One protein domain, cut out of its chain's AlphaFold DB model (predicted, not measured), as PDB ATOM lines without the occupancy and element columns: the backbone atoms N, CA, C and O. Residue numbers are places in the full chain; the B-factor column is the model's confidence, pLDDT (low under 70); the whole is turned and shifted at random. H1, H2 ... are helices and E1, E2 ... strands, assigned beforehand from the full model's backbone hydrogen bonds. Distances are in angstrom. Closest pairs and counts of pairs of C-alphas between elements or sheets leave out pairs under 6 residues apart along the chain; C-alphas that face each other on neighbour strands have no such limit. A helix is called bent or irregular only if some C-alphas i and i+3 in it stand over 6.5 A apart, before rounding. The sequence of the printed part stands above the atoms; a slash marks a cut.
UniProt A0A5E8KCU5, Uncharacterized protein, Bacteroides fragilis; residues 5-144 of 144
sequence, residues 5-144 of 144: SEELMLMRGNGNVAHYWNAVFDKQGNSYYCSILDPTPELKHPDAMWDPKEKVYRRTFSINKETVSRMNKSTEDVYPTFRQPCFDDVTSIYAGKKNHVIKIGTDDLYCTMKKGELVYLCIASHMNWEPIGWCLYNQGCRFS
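Overview. This is residues 5 to 144 of the 144 residues of an uncharacterized protein of Bacteroides fragilis (UniProt A0A5E8KCU5). Two lobes follow each other along an elongated body: at one end a twisted, curled sheet of the five strands E3, E2, E1, E4 and E5, and at the other the long hairpin of E7 and E8, with E9 of the short pair E6 and E9 packing on E8. The small helices H1 and H2 lie close together near E8 of the second lobe, while H3 grazes the sheet of the first and leads over to E6. The printed part has 140 residues with three named helices and nine named strands, in the order E1 E2 E3 E4 H1 H2 E5 H3 E6 E7 E8 E9; the strand pairings are antiparallel. The class is mixed, helices and strands, though under half of the residues are in named elements. The whole is compact, with a radius of gyration of the C-alphas of 16.2 A, and spans 52 by 30 by 28 A.

Arrangement. E1, residues 5 to 9, and E2, residues 19 to 25, form a hairpin, with N 7 and O 21 within hydrogen-bond range at 2.8 A. E3, residues 31 to 34, forms a second hairpin with E2, with N 24 and O 32 at 2.9 A; E1, E2 and E3 are a meander, each strand the antiparallel neighbour of the one before. E4, residues 57 to 59, is the antiparallel neighbour of E1, with N 8 and O 57 at 2.7 A; E1 to E4 make a Greek key, a meander whose first strand also pairs with the fourth. E5, residues 87 to 89, pairs with E4, with N 58 and O 88 at 2.8 A. E3 and E5 are the edge strands of this sheet, which is only just strongly twisted, with C-alphas up to 4.4 A off its best plane. H1, residues 65 to 71, and H2, residues 80 to 83, are close but not clearly touching; their closest C-alphas, those of Val 68 and Arg 83, are 7.8 A apart. H3, residues 91 to 98, only grazes the sheet with its residues 91 to 94. E6, residues 102 to 104, and E9, residues 141 to 143, are antiparallel neighbours, with N 104 and O 141 at 3.0 A. E7, residues 118 to 125, and E8, residues 128 to 136, form a hairpin, with N 123 and O 130 at 2.9 A. E8 bends by 72 degrees at residue 132. The closest C-alphas of E8 and E9, those of Cys 135 and Phe 143, are 6.1 A apart, and those of H1 and E8, Met 71 and Leu 136, 7.0 A. Every O i to N i+4 pair is within hydrogen-bond range in H1 and 2 of 4 are in H3, while H2 is too short for such a pair.

Along the chain. E1 begins at C-alpha 5, at (266.083, 260.737, 159.327), and is 13.3 A long; E2 is 20.0 A and E3 9.7 A. E4 is 6.5 A, H1 10.0 A, H2 5.3 A and E5 6.9 A. H3 is 10.1 A and irregular, with C-alphas 94 and 97 9.1 A apart. E6 is 6.7 A, E7 20.7 A and E8 21.8 A, with C-alpha 136 at (288.430, 262.183, 143.002). E9 is 6.7 A and ends at C-alpha 143, at (286.247, 255.007, 148.532).

Size, cuts and confidence. The C-alphas of Pro 41 and Thr 112, the two farthest apart, are 52.2 A from each other. Both lie in long links: residues 35 to 56, between E3 and E4, and residues 105 to 117, between E6 and E7. The printed part has no cut and ends at the chain's last residue, 144. The mean pLDDT of the printed part is 90.9, and no printed residue is under 70.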
ATOM      1  N   SER A   5     265.645 260.572 160.715       95.00
ATOM      2  CA  SER A   5     266.083 260.737 159.327       95.00
ATOM      3  C   SER A   5     265.724 259.510 158.495       95.00
ATOM      4  O   SER A   5     265.596 258.414 159.036       95.00
ATOM      5  N   GLU A   6     265.634 259.684 157.178       95.44
ATOM      6  CA  GLU A   6     265.625 258.567 156.233       95.44
ATOM      7  C   GLU A   6     267.065 258.173 155.892       95.44
ATOM      8  O   GLU A   6     267.920 259.024 155.645       95.44
ATOM      9  N   GLU A   7     267.308 256.876 155.869       95.19
ATOM     10  CA  GLU A   7     268.558 256.236 155.496       95.19
ATOM     11  C   GLU A   7     268.318 255.490 154.183       95.19
ATOM     12  O   GLU A   7     267.276 254.859 153.996       95.19
ATOM     13  N   LEU A   8     269.269 255.587 153.265       93.75
ATOM     14  CA  LEU A   8     269.173 255.152 151.881       93.75
ATOM     15  C   LEU A   8     270.397 254.315 151.522       93.75
ATOM     16  O   LEU A   8     271.540 254.752 151.633       93.75
ATOM     17  N   MET A   9     270.142 253.134 150.983       92.81
ATOM     18  CA  MET A   9     271.120 252.333 150.266       92.81
ATOM     19  C   MET A   9     270.728 252.342 148.790       92.81
ATOM     20  O   MET A   9     269.685 251.795 148.433       92.81
ATOM     21  N   LEU A  10     271.548 252.976 147.943       91.31
ATOM     22  CA  LEU A  10     271.262 253.156 146.509       91.31
ATOM     23  C   LEU A  10     271.083 251.824 145.775       91.31
ATOM     24  O   LEU A  10     270.263 251.717 144.869       91.31
ATOM     25  N   MET A  11     271.829 250.807 146.195       89.19
ATOM     26  CA  MET A  11     271.729 249.451 145.682       89.19
ATOM     27  C   MET A  11     272.224 248.475 146.738       89.19
ATOM     28  O   MET A  11     273.170 248.777 147.467       89.19
ATOM     29  N   ARG A  12     271.589 247.306 146.829       82.69
ATOM     30  CA  ARG A  12     272.049 246.247 147.727       82.69
ATOM     31  C   ARG A  12     273.174 245.456 147.059       82.69
ATOM     32  O   ARG A  12     273.076 245.148 145.875       82.69
ATOM     33  N   GLY A  13     274.181 245.042 147.827       73.75
ATOM     34  CA  GLY A  13     275.357 244.310 147.322       73.75
ATOM     35  C   GLY A  13     275.070 242.998 146.584       73.75
ATOM     36  O   GLY A  13     275.901 242.508 145.828       73.75
ATOM     37  N   ASN A  14     273.868 242.433 146.739       76.19
ATOM     38  CA  ASN A  14     273.423 241.254 145.994       76.19
ATOM     39  C   ASN A  14     272.650 241.584 144.700       76.19
ATOM     40  O   ASN A  14     271.943 240.719 144.184       76.19
ATOM     41  N   GLY A  15     272.741 242.821 144.199       70.44
ATOM     42  CA  GLY A  15     272.080 243.274 142.970       70.44
ATOM     43  C   GLY A  15     270.584 243.563 143.122       70.44
ATOM     44  O   GLY A  15     269.884 243.717 142.125       70.44
ATOM     45  N   ASN A  16     270.072 243.617 144.356       75.81
ATOM     46  CA  ASN A  16     268.688 244.006 144.622       75.81
ATOM     47  C   ASN A  16     268.537 245.545 144.626       75.81
ATOM     48  O   ASN A  16     269.518 246.274 144.784       75.81
ATOM     49  N   VAL A  17     267.304 246.033 144.468       82.00
ATOM     50  CA  VAL A  17     266.958 247.460 144.313       82.00
ATOM     51  C   VAL A  17     267.374 248.331 145.510       82.00
ATOM     52  O   VAL A  17     267.826 247.831 146.541       82.00
ATOM     53  N   ALA A  18     267.210 249.651 145.391       88.06
ATOM     54  CA  ALA A  18     267.424 250.583 146.495       88.06
ATOM     55  C   ALA A  18     266.580 250.213 147.730       88.06
ATOM     56  O   ALA A  18     265.432 249.784 147.601       88.06
ATOM     57  N   HIS A  19     267.138 250.392 148.927       90.00
ATOM     58  CA  HIS A  19     266.446 250.139 150.194       90.00
ATOM     59  C   HIS A  19     266.484 251.375 151.083       90.00
ATOM     60  O   HIS A  19     267.468 252.114 151.089       90.00
ATOM     61  N   TYR A  20     265.418 251.543 151.861       91.94
ATOM     62  CA  TYR A  20     265.210 252.690 152.730       91.94
ATOM     63  C   TYR A  20     264.773 252.224 154.112       91.94
ATOM     64  O   TYR A  20     264.015 251.258 154.242       91.94
ATOM     65  N   TRP A  21     265.238 252.914 155.140       92.81
ATOM     66  CA  TRP A  21     264.777 252.733 156.513       92.81
ATOM     67  C   TRP A  21     264.904 254.054 157.267       92.81
ATOM     68  O   TRP A  21     265.383 255.046 156.724       92.81
ATOM     69  N   ASN A  22     264.438 254.094 158.509       93.62
ATOM     70  CA  ASN A  22     264.549 255.283 159.338       93.62
ATOM     71  C   ASN A  22     265.690 255.118 160.337       93.62
ATOM     72  O   ASN A  22     266.013 254.010 160.771       93.62
ATOM     73  N   ALA A  23     266.262 256.238 160.751       94.12
ATOM     74  CA  ALA A  23     267.051 256.321 161.964       94.12
ATOM     75  C   ALA A  23     266.394 257.300 162.931       94.12
ATOM     76  O   ALA A  23     265.818 258.305 162.518       94.12
ATOM     77  N   VAL A  24     266.493 257.009 164.222       94.06
ATOM     78  CA  VAL A  24     266.105 257.908 165.313       94.06
ATOM     79  C   VAL A  24     267.330 258.259 166.139       94.06
ATOM     80  O   VAL A  24     268.283 257.481 166.182       94.06
ATOM     81  N   PHE A  25     267.313 259.421 166.787       94.69
ATOM     82  CA  PHE A  25     268.482 259.950 167.488       94.69
ATOM     83  C   PHE A  25     268.236 260.109 168.984       94.69
ATOM     84  O   PHE A  25     267.173 260.573 169.405       94.69
ATOM     85  N   ASP A  26     269.238 259.761 169.789       93.31
ATOM     86  CA  ASP A  26     269.258 260.142 171.199       93.31
ATOM     87  C   ASP A  26     269.748 261.589 171.395       93.31
ATOM     88  O   ASP A  26     270.062 262.318 170.451       93.31
ATOM     89  N   LYS A  27     269.807 262.029 172.656       93.25
ATOM     90  CA  LYS A  27     270.246 263.386 173.014       93.25
ATOM     91  C   LYS A  27     271.732 263.634 172.734       93.25
ATOM     92  O   LYS A  27     272.146 264.788 172.713       93.25
ATOM     93  N   GLN A  28     272.522 262.576 172.569       94.00
ATOM     94  CA  GLN A  28     273.947 262.630 172.255       94.00
ATOM     95  C   GLN A  28     274.193 262.615 170.739       94.00
ATOM     96  O   GLN A  28     275.329 262.796 170.308       94.00
ATOM     97  N   GLY A  29     273.141 262.441 169.932       91.69
ATOM     98  CA  GLY A  29     273.231 262.351 168.479       91.69
ATOM     99  C   GLY A  29     273.570 260.953 167.965       91.69
ATOM    100  O   GLY A  29     273.805 260.808 166.765       91.69
ATOM    101  N   ASN A  30     273.573 259.917 168.815       93.31
ATOM    102  CA  ASN A  30     273.736 258.550 168.326       93.31
ATOM    103  C   ASN A  30     272.469 258.133 167.583       93.31
ATOM    104  O   ASN A  30     271.354 258.371 168.055       93.31
ATOM    105  N   SER A  31     272.648 257.508 166.422       94.38
ATOM    106  CA  SER A  31     271.542 256.990 165.621       94.38
ATOM    107  C   SER A  31     271.220 255.546 165.973       94.38
ATOM    108  O   SER A  31     272.128 254.759 166.222       94.38
ATOM    109  N   TYR A  32     269.944 255.191 165.880       93.31
ATOM    110  CA  TYR A  32     269.425 253.834 166.020       93.31
ATOM    111  C   TYR A  32     268.525 253.533 164.829       93.31
ATOM    112  O   TYR A  32     267.698 254.375 164.470       93.31
ATOM    113  N   TYR A  33     268.681 252.365 164.206       91.44
ATOM    114  CA  TYR A  33     267.877 252.033 163.033       91.44
ATOM    115  C   TYR A  33     266.465 251.609 163.455       91.44
ATOM    116  O   TYR A  33     266.274 250.933 164.468       91.44
ATOM    117  N   CYS A  34     265.467 251.989 162.666       88.56
ATOM    118  CA  CYS A  34     264.107 251.493 162.798       88.56
ATOM    119  C   CYS A  34     263.440 251.380 161.422       88.56
ATOM    120  O   CYS A  34     263.589 252.227 160.541       88.56
ATOM    121  N   SER A  35     262.688 250.304 161.215       83.81
ATOM    122  CA  SER A  35     261.959 250.063 159.974       83.81
ATOM    123  C   SER A  35     260.552 249.602 160.303       83.81
ATOM    124  O   SER A  35     260.361 248.743 161.156       83.81
ATOM    125  N   ILE A  36     259.560 250.154 159.605       78.19
ATOM    126  CA  ILE A  36     258.164 249.708 159.731       78.19
ATOM    127  C   ILE A  36     258.020 248.269 159.213       78.19
ATOM    128  O   ILE A  36     257.193 247.510 159.707       78.19
ATOM    129  N   LEU A  37     258.846 247.893 158.232       78.62
ATOM    130  CA  LEU A  37     258.830 246.574 157.599       78.62
ATOM    131  C   LEU A  37     259.627 245.518 158.380       78.62
ATOM    132  O   LEU A  37     259.483 244.332 158.106       78.62
ATOM    133  N   ASP A  38     260.449 245.946 159.340       76.12
ATOM    134  CA  ASP A  38     261.213 245.079 160.243       76.12
ATOM    135  C   ASP A  38     261.084 245.617 161.680       76.12
ATOM    136  O   ASP A  38     262.001 246.269 162.199       76.12
ATOM    137  N   PRO A  39     259.895 245.458 162.296       73.88
ATOM    138  CA  PRO A  39     259.621 246.015 163.607       73.88
ATOM    139  C   PRO A  39     260.459 245.288 164.656       73.88
ATOM    140  O   PRO A  39     260.287 244.098 164.918       73.88
ATOM    141  N   THR A  40     261.356 246.031 165.294       71.44
ATOM    142  CA  THR A  40     262.142 245.541 166.422       71.44
ATOM    143  C   THR A  40     261.529 246.049 167.732       71.44
ATOM    144  O   THR A  40     261.094 247.200 167.795       71.44
ATOM    145  N   PRO A  41     261.462 245.217 168.789       74.38
ATOM    146  CA  PRO A  41     260.928 245.640 170.088       74.38
ATOM    147  C   PRO A  41     261.842 246.652 170.798       74.38
ATOM    148  O   PRO A  41     261.403 247.347 171.710       74.38
ATOM    149  N   GLU A  42     263.102 246.743 170.371       83.06
ATOM    150  CA  GLU A  42     264.126 247.616 170.931       83.06
ATOM    151  C   GLU A  42     264.887 248.314 169.804       83.06
ATOM    152  O   GLU A  42     265.216 247.696 168.790       83.06
ATOM    153  N   LEU A  43     265.216 249.588 170.017       87.06
ATOM    154  CA  LEU A  43     266.093 250.342 169.131       87.06
ATOM    155  C   LEU A  43     267.517 249.796 169.230       87.06
ATOM    156  O   LEU A  43     268.116 249.780 170.305       87.06
ATOM    157  N   LYS A  44     268.068 249.371 168.095       89.25
ATOM    158  CA  LYS A  44     269.413 248.800 168.012       89.25
ATOM    159  C   LYS A  44     270.367 249.738 167.291       89.25
ATOM    160  O   LYS A  44     269.970 250.538 166.439       89.25
ATOM    161  N   HIS A  45     271.644 249.614 167.636       91.75
ATOM    162  CA  HIS A  45     272.705 250.328 166.941       91.75
ATOM    163  C   HIS A  45     272.736 249.913 165.448       91.75
ATOM    164  O   HIS A  45     272.485 248.743 165.147       91.75
ATOM    165  N   PRO A  46     273.009 250.831 164.501       92.06
ATOM    166  CA  PRO A  46     272.989 250.557 163.061       92.06
ATOM    167  C   PRO A  46     273.858 249.383 162.595       92.06
ATOM    168  O   PRO A  46     273.470 248.658 161.684       92.06
ATOM    169  N   ASP A  47     275.001 249.145 163.241       90.88
ATOM    170  CA  ASP A  47     275.889 248.016 162.922       90.88
ATOM    171  C   ASP A  47     275.358 246.639 163.373       90.88
ATOM    172  O   ASP A  47     275.943 245.610 163.030       90.88
ATOM    173  N   ALA A  48     274.241 246.605 164.107       89.12
ATOM    174  CA  ALA A  48     273.555 245.384 164.517       89.12
ATOM    175  C   ALA A  48     272.526 244.894 163.482       89.12
ATOM    176  O   ALA A  48     271.887 243.862 163.705       89.12
ATOM    177  N   MET A  49     272.343 245.613 162.366       86.31
ATOM    178  CA  MET A  49     271.513 245.132 161.261       86.31
ATOM    179  C   MET A  49     272.047 243.789 160.744       86.31
ATOM    180  O   MET A  49     273.248 243.613 160.539       86.31
ATOM    181  N   TRP A  50     271.137 242.833 160.544       79.12
ATOM    182  CA  TRP A  50     271.483 241.439 160.247       79.12
ATOM    183  C   TRP A  50     272.296 241.285 158.955       79.12
ATOM    184  O   TRP A  50     273.187 240.438 158.879       79.12
ATOM    185  N   ASP A  51     272.018 242.114 157.948       79.94
ATOM    186  CA  ASP A  51     272.774 242.178 156.709       79.94
ATOM    187  C   ASP A  51     273.703 243.404 156.686       79.94
ATOM    188  O   ASP A  51     273.231 244.547 156.778       79.94
ATOM    189  N   PRO A  52     275.025 243.192 156.518       75.94
ATOM    190  CA  PRO A  52     275.981 244.278 156.354       75.94
ATOM    191  C   PRO A  52     275.575 245.195 155.205       75.94
ATOM    192  O   PRO A  52     275.257 244.729 154.110       75.94
ATOM    193  N   LYS A  53     275.592 246.502 155.459       84.75
ATOM    194  CA  LYS A  53     275.350 247.513 154.434       84.75
ATOM    195  C   LYS A  53     276.689 248.001 153.904       84.75
ATOM    196  O   LYS A  53     277.531 248.444 154.677       84.75
ATOM    197  N   GLU A  54     276.876 247.896 152.594       81.38
ATOM    198  CA  GLU A  54     278.134 248.264 151.932       81.38
ATOM    199  C   GLU A  54     278.276 249.774 151.770       81.38
ATOM    200  O   GLU A  54     279.370 250.308 151.925       81.38
ATOM    201  N   LYS A  55     277.169 250.459 151.466       92.56
ATOM    202  CA  LYS A  55     277.137 251.900 151.235       92.56
ATOM    203  C   LYS A  55     275.800 252.478 151.674       92.56
ATOM    204  O   LYS A  55     274.753 252.059 151.175       92.56
ATOM    205  N   VAL A  56     275.834 253.415 152.616       95.25
ATOM    206  CA  VAL A  56     274.627 254.003 153.210       95.25
ATOM    207  C   VAL A  56     274.729 255.515 153.243       95.25
ATOM    208  O   VAL A  56     275.737 256.086 153.660       95.25
ATOM    209  N   TYR A  57     273.636 256.147 152.847       96.44
ATOM    210  CA  TYR A  57     273.460 257.582 152.824       96.44
ATOM    211  C   TYR A  57     272.312 258.001 153.732       96.44
ATOM    212  O   TYR A  57     271.237 257.418 153.676       96.44
ATOM    213  N   ARG A  58     272.502 259.057 154.512       96.81
ATOM    214  CA  ARG A  58     271.454 259.678 155.318       96.81
ATOM    215  C   ARG A  58     270.880 260.865 154.579       96.81
ATOM    216  O   ARG A  58     271.639 261.765 154.239       96.81
ATOM    217  N   ARG A  59     269.567 260.926 154.366       96.06
ATOM    218  CA  ARG A  59     268.946 262.098 153.740       96.06
ATOM    219  C   ARG A  59     269.079 263.342 154.605       96.06
ATOM    220  O   ARG A  59     268.887 263.308 155.820       96.06
ATOM    221  N   THR A  60     269.319 264.459 153.936       94.56
ATOM    222  CA  THR A  60     269.360 265.797 154.520       94.56
ATOM    223  C   THR A  60     268.240 266.657 153.934       94.56
ATOM    224  O   THR A  60     267.749 266.417 152.831       94.56
ATOM    225  N   PHE A  61     267.833 267.699 154.659       91.25
ATOM    226  CA  PHE A  61     266.806 268.641 154.185       91.25
ATOM    227  C   PHE A  61     267.313 269.613 153.112       91.25
ATOM    228  O   PHE A  61     266.522 270.273 152.442       91.25
ATOM    229  N   SER A  62     268.630 269.729 152.961       94.12
ATOM    230  CA  SER A  62     269.274 270.644 152.024       94.12
ATOM    231  C   SER A  62     270.478 269.989 151.370       94.12
ATOM    232  O   SER A  62     271.093 269.094 151.949       94.12
ATOM    233  N   ILE A  63     270.863 270.513 150.208       94.50
ATOM    234  CA  ILE A  63     272.078 270.108 149.499       94.50
ATOM    235  C   ILE A  63     273.286 270.151 150.439       94.50
ATOM    236  O   ILE A  63     273.554 271.172 151.085       94.50
ATOM    237  N   ASN A  64     274.051 269.064 150.456       94.56
ATOM    238  CA  ASN A  64     275.357 269.015 151.080       94.56
ATOM    239  C   ASN A  64     276.357 269.828 150.233       94.56
ATOM    240  O   ASN A  64     276.943 269.347 149.258       94.56
ATOM    241  N   LYS A  65     276.548 271.093 150.627       94.50
ATOM    242  CA  LYS A  65     277.462 272.038 149.964       94.50
ATOM    243  C   LYS A  65     278.923 271.592 150.023       94.50
ATOM    244  O   LYS A  65     279.673 271.895 149.100       94.50
ATOM    245  N   GLU A  66     279.322 270.875 151.071       94.25
ATOM    246  CA  GLU A  66     280.681 270.345 151.196       94.25
ATOM    247  C   GLU A  66     280.939 269.271 150.135       94.25
ATOM    248  O   GLU A  66     281.943 269.328 149.432       94.25
ATOM    249  N   THR A  67     279.997 268.342 149.950       93.56
ATOM    250  CA  THR A  67     280.056 267.305 148.908       93.56
ATOM    251  C   THR A  67     280.147 267.930 147.515       93.56
ATOM    252  O   THR A  67     281.029 267.555 146.740       93.56
ATOM    253  N   VAL A  68     279.309 268.930 147.215       94.31
ATOM    254  CA  VAL A  68     279.355 269.665 145.936       94.31
ATOM    255  C   VAL A  68     280.705 270.362 145.747       94.31
ATOM    256  O   VAL A  68     281.348 270.210 144.706       94.31
ATOM    257  N   SER A  69     281.181 271.076 146.771       94.56
ATOM    258  CA  SER A  69     282.474 271.763 146.719       94.56
ATOM    259  C   SER A  69     283.646 270.793 146.573       94.56
ATOM    260  O   SER A  69     284.632 271.136 145.925       94.56
ATOM    261  N   ARG A  70     283.561 269.597 147.166       94.38
ATOM    262  CA  ARG A  70     284.605 268.569 147.098       94.38
ATOM    263  C   ARG A  70     284.672 267.917 145.726       94.38
ATOM    264  O   ARG A  70     285.774 267.621 145.282       94.38
ATOM    265  N   MET A  71     283.541 267.696 145.054       94.56
ATOM    266  CA  MET A  71     283.552 267.224 143.663       94.56
ATOM    267  C   MET A  71     284.202 268.261 142.742       94.56
ATOM    268  O   MET A  71     284.997 267.887 141.882       94.56
ATOM    269  N   ASN A  72     283.902 269.551 142.950       94.12
ATOM    270  CA  ASN A  72     284.428 270.666 142.156       94.12
ATOM    271  C   ASN A  72     284.263 270.440 140.637       94.12
ATOM    272  O   ASN A  72     285.216 270.547 139.861       94.12
ATOM    273  N   LYS A  73     283.048 270.054 140.229       94.56
ATOM    274  CA  LYS A  73     282.654 269.797 138.837       94.56
ATOM    275  C   LYS A  73     281.402 270.588 138.478       94.56
ATOM    276  O   LYS A  73     280.623 270.946 139.360       94.56
ATOM    277  N   SER A  74     281.202 270.815 137.180       93.06
ATOM    278  CA  SER A  74     279.899 271.229 136.659       93.06
ATOM    279  C   SER A  74     278.855 270.169 137.003       93.06
ATOM    280  O   SER A  74     279.141 268.975 136.958       93.06
ATOM    281  N   THR A  75     277.626 270.591 137.295       91.62
ATOM    282  CA  THR A  75     276.494 269.686 137.533       91.62
ATOM    283  C   THR A  75     276.276 268.708 136.371       91.62
ATOM    284  O   THR A  75     275.854 267.575 136.594       91.62
ATOM    285  N   GLU A  76     276.567 269.117 135.134       92.56
ATOM    286  CA  GLU A  76     276.404 268.269 133.944       92.56
ATOM    287  C   GLU A  76     277.419 267.118 133.898       92.56
ATOM    288  O   GLU A  76     277.060 266.014 133.485       92.56
ATOM    289  N   ASP A  77     278.626 267.344 134.428       93.94
ATOM    290  CA  ASP A  77     279.718 266.361 134.503       93.94
ATOM    291  C   ASP A  77     279.545 265.359 135.656       93.94
ATOM    292  O   ASP A  77     280.322 264.413 135.799       93.94
ATOM    293  N   VAL A  78     278.549 265.574 136.520       96.12
ATOM    294  CA  VAL A  78     278.260 264.712 137.667       96.12
ATOM    295  C   VAL A  78     277.099 263.782 137.321       96.12
ATOM    296  O   VAL A  78     276.061 264.211 136.815       96.12
ATOM    297  N   TYR A  79     277.252 262.495 137.624       95.38
ATOM    298  CA  TYR A  79     276.205 261.490 137.474       95.38
ATOM    299  C   TYR A  79     274.916 261.902 138.218       95.38
ATOM    300  O   TYR A  79     275.018 262.384 139.352       95.38
ATOM    301  N   PRO A  80     273.711 261.706 137.638       94.44
ATOM    302  CA  PRO A  80     272.449 262.259 138.142       94.44
ATOM    303  C   PRO A  80     272.218 262.154 139.654       94.44
ATOM    304  O   PRO A  80     271.912 263.165 140.283       94.44
ATOM    305  N   THR A  81     272.442 260.978 140.250       91.94
ATOM    306  CA  THR A  81     272.260 260.721 141.693       91.94
ATOM    307  C   THR A  81     273.080 261.652 142.592       91.94
ATOM    308  O   THR A  81     272.681 261.951 143.713       91.94
ATOM    309  N   PHE A  82     274.221 262.140 142.103       95.12
ATOM    310  CA  PHE A  82     275.178 262.938 142.866       95.12
ATOM    311  C   PHE A  82     275.155 264.434 142.519       95.12
ATOM    312  O   PHE A  82     275.887 265.204 143.138       95.12
ATOM    313  N   ARG A  83     274.320 264.869 141.565       94.31
ATOM    314  CA  ARG A  83     274.230 266.276 141.122       94.31
ATOM    315  C   ARG A  83     273.736 267.220 142.210       94.31
ATOM    316  O   ARG A  83     274.196 268.352 142.317       94.31
ATOM    317  N   GLN A  84     272.764 266.759 142.989       90.31
ATOM    318  CA  GLN A  84     272.139 267.512 144.075       90.31
ATOM    319  C   GLN A  84     272.083 266.615 145.313       90.31
ATOM    320  O   GLN A  84     271.031 266.060 145.628       90.31
ATOM    321  N   PRO A  85     273.227 266.405 145.986       90.56
ATOM    322  CA  PRO A  85     273.318 265.457 147.083       90.56
ATOM    323  C   PRO A  85     272.593 266.023 148.306       90.56
ATOM    324  O   PRO A  85     273.171 266.750 149.110       90.56
ATOM    325  N   CYS A  86     271.312 265.697 148.449       95.50
ATOM    326  CA  CYS A  86     270.539 265.908 149.675       95.50
ATOM    327  C   CYS A  86     270.720 264.709 150.614       95.50
ATOM    328  O   CYS A  86     269.747 264.113 151.085       95.50
ATOM    329  N   PHE A  87     271.975 264.304 150.802       96.19
ATOM    330  CA  PHE A  87     272.354 263.214 151.678       96.19
ATOM    331  C   PHE A  87     273.821 263.298 152.117       96.19
ATOM    332  O   PHE A  87     274.656 263.889 151.425       96.19
ATOM    333  N   ASP A  88     274.123 262.637 153.231       95.31
ATOM    334  CA  ASP A  88     275.460 262.452 153.792       95.31
ATOM    335  C   ASP A  88     275.849 260.977 153.790       95.31
ATOM    336  O   ASP A  88     275.011 260.107 153.993       95.31
ATOM    337  N   ASP A  89     277.128 260.682 153.580       95.12
ATOM    338  CA  ASP A  89     277.643 259.319 153.692       95.12
ATOM    339  C   ASP A  89     277.775 258.919 155.165       95.12
ATOM    340  O   ASP A  89     278.563 259.501 155.913       95.12
ATOM    341  N   VAL A  90     276.998 257.922 155.580       95.88
ATOM    342  CA  VAL A  90     276.978 257.388 156.951       95.88
ATOM    343  C   VAL A  90     277.405 255.923 156.996       95.88
ATOM    344  O   VAL A  90     277.172 255.232 157.989       95.88
ATOM    345  N   THR A  91     278.055 255.442 155.935       95.00
ATOM    346  CA  THR A  91     278.477 254.043 155.779       95.00
ATOM    347  C   THR A  91     279.261 253.540 156.986       95.00
ATOM    348  O   THR A  91     279.015 252.435 157.458       95.00
ATOM    349  N   SER A  92     280.133 254.370 157.564       94.12
ATOM    350  CA  SER A  92     280.931 254.011 158.743       94.12
ATOM    351  C   SER A  92     280.093 253.619 159.967       94.12
ATOM    352  O   SER A  92     280.501 252.730 160.715       94.12
ATOM    353  N   ILE A  93     278.917 254.230 160.149       94.50
ATOM    354  CA  ILE A  93     277.999 253.948 161.263       94.50
ATOM    355  C   ILE A  93     277.366 252.560 161.089       94.50
ATOM    356  O   ILE A  93     277.248 251.807 162.054       94.50
ATOM    357  N   TYR A  94     276.994 252.209 159.855       94.06
ATOM    358  CA  TYR A  94     276.333 250.941 159.523       94.06
ATOM    359  C   TYR A  94     277.306 249.777 159.342       94.06
ATOM    360  O   TYR A  94     276.979 248.635 159.653       94.06
ATOM    361  N   ALA A  95     278.508 250.044 158.835       92.00
ATOM    362  CA  ALA A  95     279.521 249.019 158.632       92.00
ATOM    363  C   ALA A  95     280.210 248.625 159.950       92.00
ATOM    364  O   ALA A  95     280.702 247.499 160.072       92.00
ATOM    365  N   GLY A  96     280.255 249.524 160.942       90.38
ATOM    366  CA  GLY A  96     280.851 249.268 162.255       90.38
ATOM    367  C   GLY A  96     282.267 248.696 162.133       90.38
ATOM    368  O   GLY A  96     283.127 249.245 161.444       90.38
ATOM    369  N   LYS A  97     282.512 247.530 162.743       90.38
ATOM    370  CA  LYS A  97     283.816 246.835 162.673       90.38
ATOM    371  C   LYS A  97     284.207 246.344 161.271       90.38
ATOM    372  O   LYS A  97     285.369 246.018 161.057       90.38
ATOM    373  N   LYS A  98     283.257 246.254 160.336       89.56
ATOM    374  CA  LYS A  98     283.490 245.858 158.935       89.56
ATOM    375  C   LYS A  98     283.798 247.057 158.037       89.56
ATOM    376  O   LYS A  98     284.039 246.870 156.843       89.56
ATOM    377  N   ASN A  99     283.773 248.273 158.594       91.56
ATOM    378  CA  ASN A  99     284.096 249.476 157.850       91.56
ATOM    379  C   ASN A  99     285.525 249.387 157.312       91.56
ATOM    380  O   ASN A  99     286.478 249.160 158.060       91.56
ATOM    381  N   HIS A 100     285.668 249.566 156.008       90.50
ATOM    382  CA  HIS A 100     286.950 249.500 155.337       90.50
ATOM    383  C   HIS A 100     286.951 250.459 154.160       90.50
ATOM    384  O   HIS A 100     285.918 250.796 153.595       90.50
ATOM    385  N   VAL A 101     288.149 250.887 153.792       92.50
ATOM    386  CA  VAL A 101     288.340 251.779 152.661       92.50
ATOM    387  C   VAL A 101     288.814 250.962 151.477       92.50
ATOM    388  O   VAL A 101     289.877 250.339 151.547       92.50
ATOM    389  N   ILE A 102     288.074 251.034 150.377       92.00
ATOM    390  CA  ILE A 102     288.475 250.434 149.108       92.00
ATOM    391  C   ILE A 102     289.522 251.343 148.467       92.00
ATOM    392  O   ILE A 102     289.290 252.540 148.276       92.00
ATOM    393  N   LYS A 103     290.687 250.774 148.152       95.12
ATOM    394  CA  LYS A 103     291.781 251.462 147.462       95.12
ATOM    395  C   LYS A 103     292.069 250.747 146.153       95.12
ATOM    396  O   LYS A 103     292.245 249.536 146.164       95.12
ATOM    397  N   ILE A 104     292.141 251.505 145.067       94.81
ATOM    398  CA  ILE A 104     292.500 251.002 143.737       94.81
ATOM    399  C   ILE A 104     293.749 251.762 143.301       94.81
ATOM    400  O   ILE A 104     293.736 252.999 143.301       94.81
ATOM    401  N   GLY A 105     294.834 251.041 143.018       94.12
ATOM    402  CA  GLY A 105     296.090 251.631 142.570       94.12
ATOM    403  C   GLY A 105     296.002 252.118 141.128       94.12
ATOM    404  O   GLY A 105     295.115 251.724 140.378       94.12
ATOM    405  N   THR A 106     296.937 252.976 140.723       93.94
ATOM    406  CA  THR A 106     297.029 253.438 139.328       93.94
ATOM    407  C   THR A 106     297.198 252.273 138.352       93.94
ATOM    408  O   THR A 106     296.588 252.282 137.289       93.94
ATOM    409  N   ASP A 107     297.984 251.265 138.735       93.69
ATOM    410  CA  ASP A 107     298.300 250.108 137.890       93.69
ATOM    411  C   ASP A 107     297.126 249.119 137.762       93.69
ATOM    412  O   ASP A 107     297.118 248.285 136.861       93.69
ATOM    413  N   ASP A 108     296.111 249.239 138.627       93.81
ATOM    414  CA  ASP A 108     294.889 248.426 138.588       93.81
ATOM    415  C   ASP A 108     293.819 249.021 137.649       93.81
ATOM    416  O   ASP A 108     292.764 248.419 137.431       93.81
ATOM    417  N   LEU A 109     294.047 250.228 137.116       91.62
ATOM    418  CA  LEU A 109     293.111 250.913 136.229       91.62
ATOM    419  C   LEU A 109     293.370 250.544 134.765       91.62
ATOM    420  O   LEU A 109     294.487 250.629 134.263       91.62
ATOM    421  N   TYR A 110     292.298 250.233 134.037       90.88
ATOM    422  CA  TYR A 110     292.359 249.950 132.597       90.88
ATOM    423  C   TYR A 110     292.702 251.172 131.733       90.88
ATOM    424  O   TYR A 110     293.002 251.027 130.549       90.88
ATOM    425  N   CYS A 111     292.620 252.382 132.289       90.12
ATOM    426  CA  CYS A 111     292.876 253.628 131.583       90.12
ATOM    427  C   CYS A 111     293.767 254.569 132.399       90.12
ATOM    428  O   CYS A 111     293.809 254.533 133.629       90.12
ATOM    429  N   THR A 112     294.470 255.452 131.692       91.50
ATOM    430  CA  THR A 112     295.226 256.533 132.323       91.50
ATOM    431  C   THR A 112     294.275 257.622 132.802       91.50
ATOM    432  O   THR A 112     293.510 258.167 132.011       91.50
ATOM    433  N   MET A 113     294.386 257.978 134.081       93.50
ATOM    434  CA  MET A 113     293.566 259.006 134.723       93.50
ATOM    435  C   MET A 113     294.392 260.243 135.083       93.50
ATOM    436  O   MET A 113     295.569 260.156 135.459       93.50
ATOM    437  N   LYS A 114     293.763 261.414 135.022       94.38
ATOM    438  CA  LYS A 114     294.314 262.697 135.463       94.38
ATOM    439  C   LYS A 114     293.857 263.007 136.881       94.38
ATOM    440  O   LYS A 114     292.717 262.762 137.271       94.38
ATOM    441  N   LYS A 115     294.755 263.603 137.670       95.50
ATOM    442  CA  LYS A 115     294.444 264.040 139.036       95.50
ATOM    443  C   LYS A 115     293.209 264.951 139.044       95.50
ATOM    444  O   LYS A 115     293.150 265.921 138.295       95.50
ATOM    445  N   GLY A 116     292.258 264.654 139.927       95.00
ATOM    446  CA  GLY A 116     291.004 265.394 140.062       95.00
ATOM    447  C   GLY A 116     289.896 264.954 139.104       95.00
ATOM    448  O   GLY A 116     288.850 265.603 139.071       95.00
ATOM    449  N   GLU A 117     290.079 263.891 138.320       95.19
ATOM    450  CA  GLU A 117     288.968 263.263 137.597       95.19
ATOM    451  C   GLU A 117     288.018 262.554 138.565       95.19
ATOM    452  O   GLU A 117     288.440 261.988 139.575       95.19
ATOM    453  N   LEU A 118     286.719 262.644 138.276       95.75
ATOM    454  CA  LEU A 118     285.676 262.048 139.098       95.75
ATOM    455  C   LEU A 118     285.536 260.573 138.725       95.75
ATOM    456  O   LEU A 118     285.357 260.242 137.556       95.75
ATOM    457  N   VAL A 119     285.634 259.698 139.721       95.62
ATOM    458  CA  VAL A 119     285.546 258.245 139.550       95.62
ATOM    459  C   VAL A 119     284.407 257.724 140.403       95.62
ATOM    460  O   VAL A 119     284.274 258.107 141.566       95.62
ATOM    461  N   TYR A 120     283.600 256.838 139.830       95.56
ATOM    462  CA  TYR A 120     282.460 256.233 140.501       95.56
ATOM    463  C   TYR A 120     282.761 254.795 140.915       95.56
ATOM    464  O   TYR A 120     283.337 254.025 140.151       95.56
ATOM    465  N   LEU A 121     282.348 254.446 142.132       94.25
ATOM    466  CA  LEU A 121     282.215 253.062 142.566       94.25
ATOM    467  C   LEU A 121     280.835 252.588 142.120       94.25
ATOM    468  O   LEU A 121     279.835 253.170 142.541       94.25
ATOM    469  N   CYS A 122     280.788 251.561 141.280       92.94
ATOM    470  CA  CYS A 122     279.550 251.080 140.677       92.94
ATOM    471  C   CYS A 122     279.250 249.633 141.065       92.94
ATOM    472  O   CYS A 122     280.164 248.827 141.234       92.94
ATOM    473  N   ILE A 123     277.962 249.301 141.121       90.06
ATOM    474  CA  ILE A 123     277.465 247.924 141.165       90.06
ATOM    475  C   ILE A 123     276.853 247.587 139.800       90.06
ATOM    476  O   ILE A 123     276.291 248.451 139.126       90.06
ATOM    477  N   ALA A 124     276.990 246.334 139.367       88.81
ATOM    478  CA  ALA A 124     276.350 245.853 138.149       88.81
ATOM    479  C   ALA A 124     274.834 245.685 138.359       88.81
ATOM    480  O   ALA A 124     274.406 245.022 139.304       88.81
ATOM    481  N   SER A 125     274.024 246.237 137.457       86.12
ATOM    482  CA  SER A 125     272.559 246.161 137.497       86.12
ATOM    483  C   SER A 125     271.992 246.097 136.085       86.12
ATOM    484  O   SER A 125     272.217 247.004 135.292       86.12
ATOM    485  N   HIS A 126     271.265 245.027 135.746       83.19
ATOM    486  CA  HIS A 126     270.583 244.861 134.451       83.19
ATOM    487  C   HIS A 126     271.428 245.253 133.217       83.19
ATOM    488  O   HIS A 126     270.972 246.014 132.369       83.19
ATOM    489  N   MET A 127     272.653 244.722 133.106       85.88
ATOM    490  CA  MET A 127     273.617 245.032 132.027       85.88
ATOM    491  C   MET A 127     274.174 246.468 132.027       85.88
ATOM    492  O   MET A 127     274.893 246.838 131.101       85.88
ATOM    493  N   ASN A 128     273.896 247.254 133.065       88.94
ATOM    494  CA  ASN A 128     274.435 248.591 133.288       88.94
ATOM    495  C   ASN A 128     275.292 248.644 134.562       88.94
ATOM    496  O   ASN A 128     275.320 247.709 135.367       88.94
ATOM    497  N   TRP A 129     275.983 249.768 134.739       90.81
ATOM    498  CA  TRP A 129     276.725 250.106 135.950       90.81
ATOM    499  C   TRP A 129     276.006 251.226 136.689       90.81
ATOM    500  O   TRP A 129     275.834 252.311 136.137       90.81
ATOM    501  N   GLU A 130     275.627 250.966 137.935       91.75
ATOM    502  CA  GLU A 130     274.929 251.921 138.793       91.75
ATOM    503  C   GLU A 130     275.892 252.491 139.839       91.75
ATOM    504  O   GLU A 130     276.385 251.745 140.694       91.75
ATOM    505  N   PRO A 131     276.198 253.799 139.784       94.06
ATOM    506  CA  PRO A 131     277.060 254.456 140.755       94.06
ATOM    507  C   PRO A 131     276.456 254.454 142.158       94.06
ATOM    508  O   PRO A 131     275.405 255.041 142.407       94.06
ATOM    509  N   ILE A 132     277.179 253.855 143.098       93.62
ATOM    510  CA  ILE A 132     276.830 253.835 144.520       93.62
ATOM    511  C   ILE A 132     277.742 254.718 145.360       93.62
ATOM    512  O   ILE A 132     277.403 255.032 146.487       93.62
ATOM    513  N   GLY A 133     278.893 255.129 144.835       94.94
ATOM    514  CA  GLY A 133     279.849 255.982 145.530       94.94
ATOM    515  C   GLY A 133     280.757 256.702 144.549       94.94
ATOM    516  O   GLY A 133     280.713 256.454 143.345       94.94
ATOM    517  N   TRP A 134     281.583 257.612 145.054       95.69
ATOM    518  CA  TRP A 134     282.468 258.411 144.215       95.69
ATOM    519  C   TRP A 134     283.742 258.817 144.962       95.69
ATOM    520  O   TRP A 134     283.763 258.881 146.191       95.69
ATOM    521  N   CYS A 135     284.796 259.122 144.210       96.38
ATOM    522  CA  CYS A 135     285.994 259.794 144.701       96.38
ATOM    523  C   CYS A 135     286.618 260.656 143.596       96.38
ATOM    524  O   CYS A 135     286.315 260.488 142.416       96.38
ATOM    525  N   LEU A 136     287.531 261.552 143.967       96.12
ATOM    526  CA  LEU A 136     288.430 262.183 143.002       96.12
ATOM    527  C   LEU A 136     289.708 261.356 142.885       96.12
ATOM    528  O   LEU A 136     290.337 261.046 143.899       96.12
ATOM    529  N   TYR A 137     290.109 261.032 141.660       96.19
ATOM    530  CA  TYR A 137     291.358 260.325 141.408       96.19
ATOM    531  C   TYR A 137     292.563 261.160 141.865       96.19
ATOM    532  O   TYR A 137     292.709 262.333 141.500       96.19
ATOM    533  N   ASN A 138     293.455 260.552 142.646       95.31
ATOM    534  CA  ASN A 138     294.691 261.171 143.118       95.31
ATOM    535  C   ASN A 138     295.765 260.099 143.344       95.31
ATOM    536  O   ASN A 138     295.971 259.665 144.475       95.31
ATOM    537  N   GLN A 139     296.438 259.685 142.262       92.00
ATOM    538  CA  GLN A 139     297.410 258.574 142.272       92.00
ATOM    539  C   GLN A 139     296.788 257.265 142.791       92.00
ATOM    540  O   GLN A 139     297.378 256.538 143.588       92.00
ATOM    541  N   GLY A 140     295.547 257.024 142.374       93.44
ATOM    542  CA  GLY A 140     294.685 255.957 142.860       93.44
ATOM    543  C   GLY A 140     293.305 256.482 143.248       93.44
ATOM    544  O   GLY A 140     293.059 257.694 143.310       93.44
ATOM    545  N   CYS A 141     292.399 255.549 143.514       95.12
ATOM    546  CA  CYS A 141     291.045 255.821 143.981       95.12
ATOM    547  C   CYS A 141     290.895 255.355 145.426       95.12
ATOM    548  O   CYS A 141     291.433 254.315 145.811       95.12
ATOM    549  N   ARG A 142     290.155 256.121 146.227       94.62
ATOM    550  CA  ARG A 142     289.875 255.803 147.627       94.62
ATOM    551  C   ARG A 142     288.396 256.031 147.904       94.62
ATOM    552  O   ARG A 142     287.959 257.178 147.926       94.62
ATOM    553  N   PHE A 143     287.659 254.956 148.156       92.62
ATOM    554  CA  PHE A 143     286.247 255.007 148.532       92.62
ATOM    555  C   PHE A 143     286.114 254.662 150.015       92.62
ATOM    556  O   PHE A 143     286.615 253.626 150.456       92.62
ATOM    557  N   SER A 144     285.518 255.579 150.777       80.50
ATOM    558  CA  SER A 144     285.143 255.391 152.184       80.50
ATOM    559  C   SER A 144     283.719 254.891 152.336       80.50
ATOM    560  O   SER A 144     282.955 255.038 151.354       80.50
TER     561      SER A 144